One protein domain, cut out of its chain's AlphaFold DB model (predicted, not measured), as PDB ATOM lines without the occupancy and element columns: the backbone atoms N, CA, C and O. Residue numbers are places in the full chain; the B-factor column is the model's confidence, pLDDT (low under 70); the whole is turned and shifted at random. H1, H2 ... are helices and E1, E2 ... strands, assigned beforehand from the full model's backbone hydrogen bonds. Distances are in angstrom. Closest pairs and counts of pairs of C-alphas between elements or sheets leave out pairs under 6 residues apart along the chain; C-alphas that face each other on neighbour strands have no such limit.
ATOM      1  N   GLU A  74      14.853  38.125  28.561       93.06
ATOM      2  CA  GLU A  74      15.655  37.912  29.760       93.06
ATOM      3  C   GLU A  74      17.010  38.595  29.618       93.06
ATOM      4  O   GLU A  74      17.690  38.462  28.598       93.06
ATOM      5  N   LEU A  75      17.403  39.317  30.662       93.69
ATOM      6  CA  LEU A  75      18.713  39.924  30.779       93.69
ATOM      7  C   LEU A  75      19.538  39.177  31.812       93.69
ATOM      8  O   LEU A  75      19.066  38.861  32.905       93.69
ATOM      9  N   VAL A  76      20.806  38.969  31.487       93.56
ATOM     10  CA  VAL A  76      21.800  38.412  32.399       93.56
ATOM     11  C   VAL A  76      23.014  39.325  32.460       93.56
ATOM     12  O   VAL A  76      23.379  39.979  31.485       93.56
ATOM     13  N   CYS A  77      23.649  39.383  33.621       92.38
ATOM     14  CA  CYS A  77      24.859  40.150  33.857       92.38
ATOM     15  C   CYS A  77      26.039  39.203  34.038       92.38
ATOM     16  O   CYS A  77      26.011  38.322  34.892       92.38
ATOM     17  N   LYS A  78      27.122  39.408  33.300       90.44
ATOM     18  CA  LYS A  78      28.379  38.697  33.513       90.44
ATOM     19  C   LYS A  78      28.934  39.008  34.904       90.44
ATOM     20  O   LYS A  78      29.053  40.176  35.287       90.44
ATOM     21  N   ALA A  79      29.296  37.968  35.648       85.75
ATOM     22  CA  ALA A  79      29.906  38.117  36.962       85.75
ATOM     23  C   ALA A  79      31.322  38.709  36.853       85.75
ATOM     24  O   ALA A  79      32.060  38.474  35.889       85.75
ATOM     25  N   LEU A  80      31.742  39.475  37.864       84.50
ATOM     26  CA  LEU A  80      33.119  39.965  37.916       84.50
ATOM     27  C   LEU A  80      34.089  38.819  38.214       84.50
ATOM     28  O   LEU A  80      33.808  37.960  39.043       84.50
ATOM     29  N   LYS A  81      35.306  38.883  37.655       78.06
ATOM     30  CA  LYS A  81      36.361  37.864  37.849       78.06
ATOM     31  C   LYS A  81      36.615  37.509  39.321       78.06
ATOM     32  O   LYS A  81      36.913  36.364  39.631       78.06
ATOM     33  N   ARG A  82      36.493  38.481  40.232       73.94
ATOM     34  CA  ARG A  82      36.628  38.264  41.683       73.94
ATOM     35  C   ARG A  82      35.514  37.397  42.285       73.94
ATOM     36  O   ARG A  82      35.787  36.697  43.240       73.94
ATOM     37  N   GLN A  83      34.306  37.432  41.722       69.88
ATOM     38  CA  GLN A  83      33.161  36.618  42.149       69.88
ATOM     39  C   GLN A  83      33.193  35.217  41.526       69.88
ATOM     40  O   GLN A  83      32.763  34.258  42.154       69.88
ATOM     41  N   SER A  84      33.750  35.078  40.319       66.56
ATOM     42  CA  SER A  84      33.892  33.773  39.655       66.56
ATOM     43  C   SER A  84      35.038  32.919  40.216       66.56
ATOM     44  O   SER A  84      35.066  31.715  39.984       66.56
ATOM     45  N   ARG A  85      35.995  33.510  40.954       64.56
ATOM     46  CA  ARG A  85      37.108  32.770  41.588       64.56
ATOM     47  C   ARG A  85      36.640  31.771  42.645       64.56
ATOM     48  O   ARG A  85      37.276  30.736  42.786       64.56
ATOM     49  N   ASP A  86      35.519  32.048  43.301       63.31
ATOM     50  CA  ASP A  86      34.948  31.179  44.334       63.31
ATOM     51  C   ASP A  86      34.010  30.105  43.747       63.31
ATOM     52  O   ASP A  86      33.151  29.573  44.444       63.31
ATOM     53  N   GLY A  87      34.127  29.804  42.445       59.34
ATOM     54  CA  GLY A  87      33.225  28.878  41.750       59.34
ATOM     55  C   GLY A  87      31.833  29.457  41.473       59.34
ATOM     56  O   GLY A  87      30.893  28.707  41.233       59.34
ATOM     57  N   GLY A  88      31.687  30.786  41.526       61.47
ATOM     58  CA  GLY A  88      30.428  31.471  41.237       61.47
ATOM     59  C   GLY A  88      29.996  31.350  39.775       61.47
ATOM     60  O   GLY A  88      30.827  31.206  38.875       61.47
ATOM     61  N   GLU A  89      28.685  31.453  39.543       68.12
ATOM     62  CA  GLU A  89      28.090  31.450  38.204       68.12
ATOM     63  C   GLU A  89      28.733  32.515  37.303       68.12
ATOM     64  O   GLU A  89      29.035  33.634  37.728       68.12
ATOM     65  N   LEU A  90      28.964  32.156  36.036       82.69
ATOM     66  CA  LEU A  90      29.593  33.051  35.058       82.69
ATOM     67  C   LEU A  90      28.684  34.243  34.705       82.69
ATOM     68  O   LEU A  90      29.169  35.320  34.345       82.69
ATOM     69  N   TYR A  91      27.374  34.041  34.846       88.19
ATOM     70  CA  TYR A  91      26.313  35.004  34.593       88.19
ATOM     71  C   TYR A  91      25.330  34.994  35.762       88.19
ATOM     72  O   TYR A  91      25.075  33.948  36.342       88.19
ATOM     73  N   ILE A  92      24.793  36.162  36.087       90.00
ATOM     74  CA  ILE A  92      23.820  36.399  37.149       90.00
ATOM     75  C   ILE A  92      22.552  36.910  36.475       90.00
ATOM     76  O   ILE A  92      22.628  37.846  35.675       90.00
ATOM     77  N   ASP A  93      21.397  36.339  36.793       91.69
ATOM     78  CA  ASP A  93      20.132  36.816  36.235       91.69
ATOM     79  C   ASP A  93      19.876  38.275  36.641       91.69
ATOM     80  O   ASP A  93      19.927  38.638  37.817       91.69
ATOM     81  N   ALA A  94      19.631  39.128  35.646       89.38
ATOM     82  CA  ALA A  94      19.444  40.570  35.804       89.38
ATOM     83  C   ALA A  94      17.975  41.002  35.639       89.38
ATOM     84  O   ALA A  94      17.669  42.187  35.754       89.38
ATOM     85  N   GLY A  95      17.069  40.050  35.398       92.50
ATOM     86  CA  GLY A  95      15.626  40.266  35.309       92.50
ATOM     87  C   GLY A  95      15.088  40.223  33.880       92.50
ATOM     88  O   GLY A  95      15.760  39.788  32.946       92.50
ATOM     89  N   LYS A  96      13.837  40.660  33.719       93.94
ATOM     90  CA  LYS A  96      13.137  40.713  32.428       93.94
ATOM     91  C   LYS A  96      12.844  42.144  32.029       93.94
ATOM     92  O   LYS A  96      12.598  43.005  32.878       93.94
ATOM     93  N   VAL A  97      12.847  42.374  30.726       92.62
ATOM     94  CA  VAL A  97      12.489  43.668  30.161       92.62
ATOM     95  C   VAL A  97      10.976  43.809  30.198       92.62
ATOM     96  O   VAL A  97      10.242  42.963  29.699       92.62
ATOM     97  N   GLN A  98      10.504  44.882  30.805       93.94
ATOM     98  CA  GLN A  98       9.098  45.216  30.945       93.94
ATOM     99  C   GLN A  98       8.563  45.891  29.676       93.94
ATOM    100  O   GLN A  98       9.317  46.362  28.823       93.94
ATOM    101  N   ILE A  99       7.237  45.984  29.575       89.50
ATOM    102  CA  ILE A  99       6.532  46.611  28.438       89.50
ATOM    103  C   ILE A  99       6.955  48.072  28.245       89.50
ATOM    104  O   ILE A  99       7.063  48.558  27.125       89.50
ATOM    105  N   ASP A 100       7.246  48.769  29.340       88.00
ATOM    106  CA  ASP A 100       7.705  50.156  29.325       88.00
ATOM    107  C   ASP A 100       9.207  50.316  29.017       88.00
ATOM    108  O   ASP A 100       9.752  51.420  29.106       88.00
ATOM    109  N   GLY A 101       9.886  49.217  28.676       87.88
ATOM    110  CA  GLY A 101      11.305  49.180  28.355       87.88
ATOM    111  C   GLY A 101      12.221  49.358  29.559       87.88
ATOM    112  O   GLY A 101      13.390  49.681  29.381       87.88
ATOM    113  N   SER A 102      11.727  49.195  30.786       92.12
ATOM    114  CA  SER A 102      12.571  49.104  31.979       92.12
ATOM    115  C   SER A 102      12.827  47.660  32.392       92.12
ATOM    116  O   SER A 102      12.226  46.739  31.858       92.12
ATOM    117  N   VAL A 103      13.736  47.452  33.335       94.31
ATOM    118  CA  VAL A 103      14.088  46.128  33.852       94.31
ATOM    119  C   VAL A 103      13.909  46.145  35.354       94.31
ATOM    120  O   VAL A 103      14.405  47.052  36.024       94.31
ATOM    121  N   GLU A 104      13.198  45.161  35.886       93.44
ATOM    122  CA  GLU A 104      13.024  45.016  37.326       93.44
ATOM    123  C   GLU A 104      14.030  44.011  37.884       93.44
ATOM    124  O   GLU A 104      14.129  42.882  37.402       93.44
ATOM    125  N   TYR A 105      14.769  44.426  38.911       92.69
ATOM    126  CA  TYR A 105      15.724  43.588  39.621       92.69
ATOM    127  C   TYR A 105      15.653  43.882  41.120       92.69
ATOM    128  O   TYR A 105      15.740  45.038  41.532       92.69
ATOM    129  N   ASN A 106      15.474  42.848  41.948       89.62
ATOM    130  CA  ASN A 106      15.313  42.970  43.405       89.62
ATOM    131  C   ASN A 106      14.270  44.027  43.838       89.62
ATOM    132  O   ASN A 106      14.502  44.794  44.774       89.62
ATOM    133  N   GLY A 107      13.134  44.099  43.133       88.69
ATOM    134  CA  GLY A 107      12.059  45.064  43.402       88.69
ATOM    135  C   GLY A 107      12.395  46.516  43.039       88.69
ATOM    136  O   GLY A 107      11.640  47.427  43.373       88.69
ATOM    137  N   GLN A 108      13.529  46.760  42.372       92.44
ATOM    138  CA  GLN A 108      13.913  48.073  41.869       92.44
ATOM    139  C   GLN A 108      13.838  48.124  40.349       92.44
ATOM    140  O   GLN A 108      14.261  47.214  39.637       92.44
ATOM    141  N   ARG A 109      13.318  49.244  39.849       92.62
ATOM    142  CA  ARG A 109      13.187  49.510  38.421       92.62
ATOM    143  C   ARG A 109      14.437  50.196  37.879       92.62
ATOM    144  O   ARG A 109      14.827  51.273  38.336       92.62
ATOM    145  N   HIS A 110      15.017  49.620  36.834       93.19
ATOM    146  CA  HIS A 110      16.213  50.110  36.165       93.19
ATOM    147  C   HIS A 110      15.929  50.431  34.696       93.19
ATOM    148  O   HIS A 110      15.484  49.593  33.925       93.19
ATOM    149  N   VAL A 111      16.223  51.667  34.290       91.94
ATOM    150  CA  VAL A 111      16.079  52.127  32.891       91.94
ATOM    151  C   VAL A 111      17.434  52.201  32.176       91.94
ATOM    152  O   VAL A 111      17.522  52.133  30.952       91.94
ATOM    153  N   VAL A 112      18.513  52.337  32.951       92.00
ATOM    154  CA  VAL A 112      19.871  52.538  32.443       92.00
ATOM    155  C   VAL A 112      20.691  51.260  32.643       92.00
ATOM    156  O   VAL A 112      20.828  50.836  33.796       92.00
ATOM    157  N   PRO A 113      21.313  50.709  31.583       91.94
ATOM    158  CA  PRO A 113      22.109  49.482  31.661       91.94
ATOM    159  C   PRO A 113      23.195  49.502  32.743       91.94
ATOM    160  O   PRO A 113      23.262  48.595  33.567       91.94
ATOM    161  N   SER A 114      23.993  50.573  32.842       91.31
ATOM    162  CA  SER A 114      25.050  50.667  33.867       91.31
ATOM    163  C   SER A 114      24.522  50.574  35.299       91.31
ATOM    164  O   SER A 114      25.177  49.984  36.154       91.31
ATOM    165  N   LYS A 115      23.341  51.145  35.579       91.62
ATOM    166  CA  LYS A 115      22.747  51.087  36.922       91.62
ATOM    167  C   LYS A 115      22.305  49.667  37.265       91.62
ATOM    168  O   LYS A 115      22.523  49.239  38.394       91.62
ATOM    169  N   LEU A 116      21.728  48.955  36.294       93.31
ATOM    170  CA  LEU A 116      21.357  47.553  36.462       93.31
ATOM    171  C   LEU A 116      22.602  46.692  36.706       93.31
ATOM    172  O   LEU A 116      22.662  45.996  37.710       93.31
ATOM    173  N   ALA A 117      23.632  46.804  35.860       92.12
ATOM    174  CA  ALA A 117      24.864  46.024  36.005       92.12
ATOM    175  C   ALA A 117      25.520  46.216  37.386       92.12
ATOM    176  O   ALA A 117      25.916  45.250  38.035       92.12
ATOM    177  N   ILE A 118      25.581  47.460  37.878       91.38
ATOM    178  CA  ILE A 118      26.081  47.771  39.224       91.38
ATOM    179  C   ILE A 118      25.231  47.092  40.308       91.38
ATOM    180  O   ILE A 118      25.792  46.488  41.225       91.38
ATOM    181  N   ALA A 119      23.902  47.186  40.213       91.19
ATOM    182  CA  ALA A 119      22.988  46.591  41.186       91.19
ATOM    183  C   ALA A 119      23.111  45.059  41.225       91.19
ATOM    184  O   ALA A 119      23.182  44.472  42.305       91.19
ATOM    185  N   VAL A 120      23.214  44.419  40.057       90.81
ATOM    186  CA  VAL A 120      23.347  42.963  39.936       90.81
ATOM    187  C   VAL A 120      24.677  42.488  40.517       90.81
ATOM    188  O   VAL A 120      24.696  41.630  41.402       90.81
ATOM    189  N   VAL A 121      25.790  43.104  40.112       89.19
ATOM    190  CA  VAL A 121      27.136  42.746  40.589       89.19
ATOM    191  C   VAL A 121      27.293  42.962  42.096       89.19
ATOM    192  O   VAL A 121      27.955  42.171  42.771       89.19
ATOM    193  N   ASN A 122      26.706  44.023  42.648       88.62
ATOM    194  CA  ASN A 122      26.831  44.340  44.071       88.62
ATOM    195  C   ASN A 122      25.748  43.698  44.948       88.62
ATOM    196  O   ASN A 122      25.754  43.939  46.154       88.62
ATOM    197  N   SER A 123      24.867  42.865  44.391       85.69
ATOM    198  CA  SER A 123      23.768  42.212  45.123       85.69
ATOM    199  C   SER A 123      24.209  41.462  46.385       85.69
ATOM    200  O   SER A 123      23.468  41.415  47.362       85.69
ATOM    201  N   LYS A 124      25.443  40.942  46.405       81.31
ATOM    202  CA  LYS A 124      26.055  40.245  47.550       81.31
ATOM    203  C   LYS A 124      26.965  41.139  48.418       81.31
ATOM    204  O   LYS A 124      27.907  40.641  49.024       81.31
ATOM    205  N   GLY A 125      26.734  42.455  48.456       75.44
ATOM    206  CA  GLY A 125      27.494  43.392  49.307       75.44
ATOM    207  C   GLY A 125      28.766  43.973  48.670       75.44
ATOM    208  O   GLY A 125      29.717  44.315  49.369       75.44
ATOM    209  N   GLY A 126      28.810  44.079  47.338       76.94
ATOM    210  CA  GLY A 126      29.928  44.701  46.614       76.94
ATOM    211  C   GLY A 126      29.912  46.239  46.660       76.94
ATOM    212  O   GLY A 126      28.878  46.849  46.898       76.94
ATOM    213  N   ASN A 127      31.054  46.882  46.373       82.88
ATOM    214  CA  ASN A 127      31.191  48.354  46.341       82.88
ATOM    215  C   ASN A 127      31.596  48.893  44.952       82.88
ATOM    216  O   ASN A 127      32.340  49.867  44.826       82.88
ATOM    217  N   THR A 128      31.174  48.226  43.876       84.00
ATOM    218  CA  THR A 128      31.463  48.693  42.510       84.00
ATOM    219  C   THR A 128      30.623  49.922  42.201       84.00
ATOM    220  O   THR A 128      29.402  49.835  42.234       84.00
ATOM    221  N   LYS A 129      31.247  51.056  41.885       82.25
ATOM    222  CA  LYS A 129      30.516  52.310  41.619       82.25
ATOM    223  C   LYS A 129      30.434  52.684  40.143       82.25
ATOM    224  O   LYS A 129      29.597  53.499  39.773       82.25
ATOM    225  N   ALA A 130      31.284  52.095  39.306       78.81
ATOM    226  CA  ALA A 130      31.343  52.391  37.884       78.81
ATOM    227  C   ALA A 130      31.545  51.103  37.086       78.81
ATOM    228  O   ALA A 130      32.534  50.400  37.275       78.81
ATOM    229  N   LEU A 131      30.587  50.817  36.207       81.12
ATOM    230  CA  LEU A 131      30.620  49.739  35.226       81.12
ATOM    231  C   LEU A 131      30.019  50.266  33.926       81.12
ATOM    232  O   LEU A 131      29.008  50.983  33.935       81.12
ATOM    233  N   ASN A 132      30.633  49.892  32.810       85.62
ATOM    234  CA  ASN A 132      29.989  50.048  31.521       85.62
ATOM    235  C   ASN A 132      28.904  48.971  31.406       85.62
ATOM    236  O   ASN A 132      29.226  47.799  31.288       85.62
ATOM    237  N   GLY A 133      27.624  49.330  31.522       83.06
ATOM    238  CA  GLY A 133      26.558  48.328  31.587       83.06
ATOM    239  C   GLY A 133      26.466  47.457  30.337       83.06
ATOM    240  O   GLY A 133      26.100  46.295  30.453       83.06
ATOM    241  N   TYR A 134      26.829  47.999  29.174       88.44
ATOM    242  CA  TYR A 134      26.722  47.307  27.889       88.44
ATOM    243  C   TYR A 134      27.700  46.128  27.758       88.44
ATOM    244  O   TYR A 134      27.315  45.086  27.241       88.44
ATOM    245  N   ASP A 135      28.910  46.241  28.319       88.12
ATOM    246  CA  ASP A 135      29.929  45.174  28.276       88.12
ATOM    247  C   ASP A 135      29.594  43.986  29.192       88.12
ATOM    248  O   ASP A 135      30.166  42.898  29.079       88.12
ATOM    249  N   TYR A 136      28.718  44.219  30.172       90.56
ATOM    250  CA  TYR A 136      28.410  43.255  31.223       90.56
ATOM    251  C   TYR A 136      27.013  42.670  31.101       90.56
ATOM    252  O   TYR A 136      26.781  41.608  31.668       90.56
ATOM    253  N   LEU A 137      26.096  43.320  30.391       93.62
ATOM    254  CA  LEU A 137      24.733  42.837  30.220       93.62
ATOM    255  C   LEU A 137      24.564  42.136  28.878       93.62
ATOM    256  O   LEU A 137      25.078  42.579  27.855       93.62
ATOM    257  N   PHE A 138      23.790  41.059  28.903       94.31
ATOM    258  CA  PHE A 138      23.482  40.227  27.752       94.31
ATOM    259  C   PHE A 138      21.982  39.959  27.724       94.31
ATOM    260  O   PHE A 138      21.379  39.739  28.777       94.31
ATOM    261  N   THR A 139      21.388  39.940  26.537       93.25
ATOM    262  CA  THR A 139      20.049  39.394  26.316       93.25
ATOM    263  C   THR A 139      20.143  37.911  25.995       93.25
ATOM    264  O   THR A 139      21.013  37.476  25.238       93.25
ATOM    265  N   ARG A 140      19.240  37.119  26.570       90.88
ATOM    266  CA  ARG A 140      19.061  35.711  26.217       90.88
ATOM    267  C   ARG A 140      17.972  35.621  25.145       90.88
ATOM    268  O   ARG A 140      16.804  35.867  25.440       90.88
ATOM    269  N   THR A 141      18.367  35.273  23.923       84.19
ATOM    270  CA  THR A 141      17.470  35.119  22.767       84.19
ATOM    271  C   THR A 141      17.756  33.784  22.095       84.19
ATOM    272  O   THR A 141      18.896  33.558  21.701       84.19
ATOM    273  N   ASP A 142      16.743  32.918  21.977       71.31
ATOM    274  CA  ASP A 142      16.747  31.686  21.169       71.31
ATOM    275  C   ASP A 142      18.093  30.934  21.163       71.31
ATOM    276  O   ASP A 142      18.729  30.743  20.127       71.31
ATOM    277  N   ASP A 143      18.542  30.536  22.359       78.56
ATOM    278  CA  ASP A 143      19.782  29.781  22.622       78.56
ATOM    279  C   ASP A 143      21.114  30.544  22.493       78.56
ATOM    280  O   ASP A 143      22.197  29.958  22.597       78.56
ATOM    281  N   ARG A 144      21.077  31.867  22.332       87.31
ATOM    282  CA  ARG A 144      22.273  32.719  22.311       87.31
ATOM    283  C   ARG A 144      22.218  33.816  23.364       87.31
ATOM    284  O   ARG A 144      21.162  34.331  23.725       87.31
ATOM    285  N   LEU A 145      23.404  34.172  23.852       89.75
ATOM    286  CA  LEU A 145      23.622  35.357  24.671       89.75
ATOM    287  C   LEU A 145      24.186  36.451  23.774       89.75
ATOM    288  O   LEU A 145      25.311  36.326  23.292       89.75
ATOM    289  N   VAL A 146      23.407  37.505  23.561       90.75
ATOM    290  CA  VAL A 146      23.811  38.659  22.753       90.75
ATOM    291  C   VAL A 146      24.217  39.787  23.702       90.75
ATOM    292  O   VAL A 146      23.420  40.164  24.564       90.75
ATOM    293  N   PRO A 147      25.450  40.314  23.623       91.75
ATOM    294  CA  PRO A 147      25.865  41.430  24.461       91.75
ATOM    295  C   PRO A 147      25.091  42.699  24.103       91.75
ATOM    296  O   PRO A 147      24.820  42.992  22.940       91.75
ATOM    297  N   LEU A 148      24.788  43.508  25.116       91.88
ATOM    298  CA  LEU A 148      24.114  44.788  24.911       91.88
ATOM    299  C   LEU A 148      24.953  45.792  24.110       91.88
ATOM    300  O   LEU A 148      24.384  46.706  23.516       91.88
ATOM    301  N   GLU A 149      26.280  45.651  24.105       91.25
ATOM    302  CA  GLU A 149      27.160  46.493  23.285       91.25
ATOM    303  C   GLU A 149      26.917  46.267  21.786       91.25
ATOM    304  O   GLU A 149      26.828  47.243  21.050       91.25
ATOM    305  N   GLU A 150      26.664  45.030  21.339       90.25
ATOM    306  CA  GLU A 150      26.307  44.764  19.934       90.25
ATOM    307  C   GLU A 150      24.993  45.463  19.548       90.25
ATOM    308  O   GLU A 150      24.899  46.083  18.490       90.25
ATOM    309  N   LEU A 151      23.988  45.438  20.433       89.69
ATOM    310  CA  LEU A 151      22.724  46.154  20.207       89.69
ATOM    311  C   LEU A 151      22.934  47.672  20.170       89.69
ATOM    312  O   LEU A 151      22.277  48.388  19.415       89.69
ATOM    313  N   ARG A 152      23.858  48.186  20.985       89.50
ATOM    314  CA  ARG A 152      24.226  49.604  20.999       89.50
ATOM    315  C   ARG A 152      24.909  50.022  19.708       89.50
ATOM    316  O   ARG A 152      24.579  51.083  19.186       89.50
ATOM    317  N   GLU A 153      25.843  49.226  19.208       89.88
ATOM    318  CA  GLU A 153      26.517  49.489  17.938       89.88
ATOM    319  C   GLU A 153      25.520  49.501  16.778       89.88
ATOM    320  O   GLU A 153      25.540  50.438  15.983       89.88
ATOM    321  N   GLN A 154      24.590  48.540  16.740       87.12
ATOM    322  CA  GLN A 154      23.506  48.510  15.752       87.12
ATOM    323  C   GLN A 154      22.641  49.774  15.823       87.12
ATOM    324  O   GLN A 154      22.446  50.439  14.812       87.12
ATOM    325  N   PHE A 155      22.212  50.172  17.025       87.56
ATOM    326  CA  PHE A 155      21.413  51.387  17.224       87.56
ATOM    327  C   PHE A 155      22.132  52.676  16.794       87.56
ATOM    328  O   PHE A 155      21.489  53.640  16.396       87.56
ATOM    329  N   LEU A 156      23.458  52.742  16.941       85.06
ATOM    330  CA  LEU A 156      24.247  53.927  16.585       85.06
ATOM    331  C   LEU A 156      24.651  53.967  15.103       85.06
ATOM    332  O   LEU A 156      25.097  55.020  14.635       85.06
ATOM    333  N   ALA A 157      24.563  52.832  14.407       81.38
ATOM    334  CA  ALA A 157      24.841  52.716  12.982       81.38
ATOM    335  C   ALA A 157      23.647  53.132  12.102       81.38
ATOM    336  O   ALA A 157      23.869  53.524  10.955       81.38
ATOM    337  N   GLU A 158      22.423  53.065  12.637       63.69
ATOM    338  CA  GLU A 158      21.187  53.592  12.028       63.69
ATOM    339  C   GLU A 158      21.089  55.131  12.109       63.69
ATOM    340  O   GLU A 158      20.658  55.747  11.102       63.69
TER     341      GLU A 158
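Overview. This is residues 74 to 158 of the 158 residues of the protein "RAMA domain-containing protein" of Gemmatimonadetes bacterium (UniProt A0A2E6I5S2). A small twisted sheet of four strands, E2, E1, E5 and E6, has helix H2 packed across one face, while the small hairpin E3 and E4 sits next to both edge strand E2 and H2. At one end of the long axis residues 153 to 158, of which 153 to 157 belong to H4, stick out; H1 lies far from the middle. The printed part has 85 residues, with four named helices and six named strands in the order E1 H1 E2 E3 E4 H2 H3 E5 E6 H4. The class is mixed, helices and strands, and both sheets are antiparallel. The whole is compact, with a radius of gyration of the C-alphas of 12.7 A, yet elongated in outline, spanning 40 by 25 by 25 A.

Arrangement. The larger sheet runs E2, residues 91 to 96, E1, residues 74 to 78, E5, residues 137 to 141, and E6, residues 144 to 147. It is only just strongly twisted, its C-alphas lying up to 4.5 A off the best plane. E2 and E1 are antiparallel at 151 degrees, with N 92 and O 77 2.8 A apart, within hydrogen-bond range. E1 and E5 are antiparallel at 139 degrees, with N 138 and O 76 at 2.8 A. E5 and E6 form a hairpin, with N 139 and O 146 at 2.8 A. H2, residues 113 to 121, is on the sheet at a height over the sheet of 8.4 A. It lies over E1 and runs across the strands, at 66 degrees to E1 on the local plane. The closest C-alphas of H2 and E1 are those of Ala 117 and Cys 77, 6.3 A apart. E3, residues 103 to 105, and E4, residues 108 to 110, form a hairpin, with N 103 and O 110 at 2.8 A. The closest C-alphas of E2 and E3 are those of Gly 95 and Tyr 105, 5.4 A apart. H3, residues 133 to 136, only grazes the sheet and touches H2, the C-alphas of Gly 133 and Ser 114 being 3.6 A apart. H4, residues 148 to 157, only grazes the sheet with residues 148 to 151 and touches H3, the C-alphas of Leu 148 and Tyr 134 being 4.7 A apart. H1, residues 81 to 84, is not on the sheet. In H2 and H4 every O i to N i+4 pair is within hydrogen-bond range; H1 and H3 are too short for such a pair.

Along the chain. E1 begins at C-alpha 74, (15.655, 37.912, 29.760), and is 13.3 A long. E2 is 14.5 A, E5 13.0 A and H2 12.3 A. H4, 14.3 A, ends at C-alpha 157, (24.841, 52.716, 12.982).

Size, cuts and confidence. The C-alphas farthest apart are those of Asp 86 and Glu 158, 41.7 A. The printed part has no cut, and the link from H2 to H3, 11 residues, is long. Mean pLDDT of the printed part is 86.1; residues 83 to 89 and 158 are under 70.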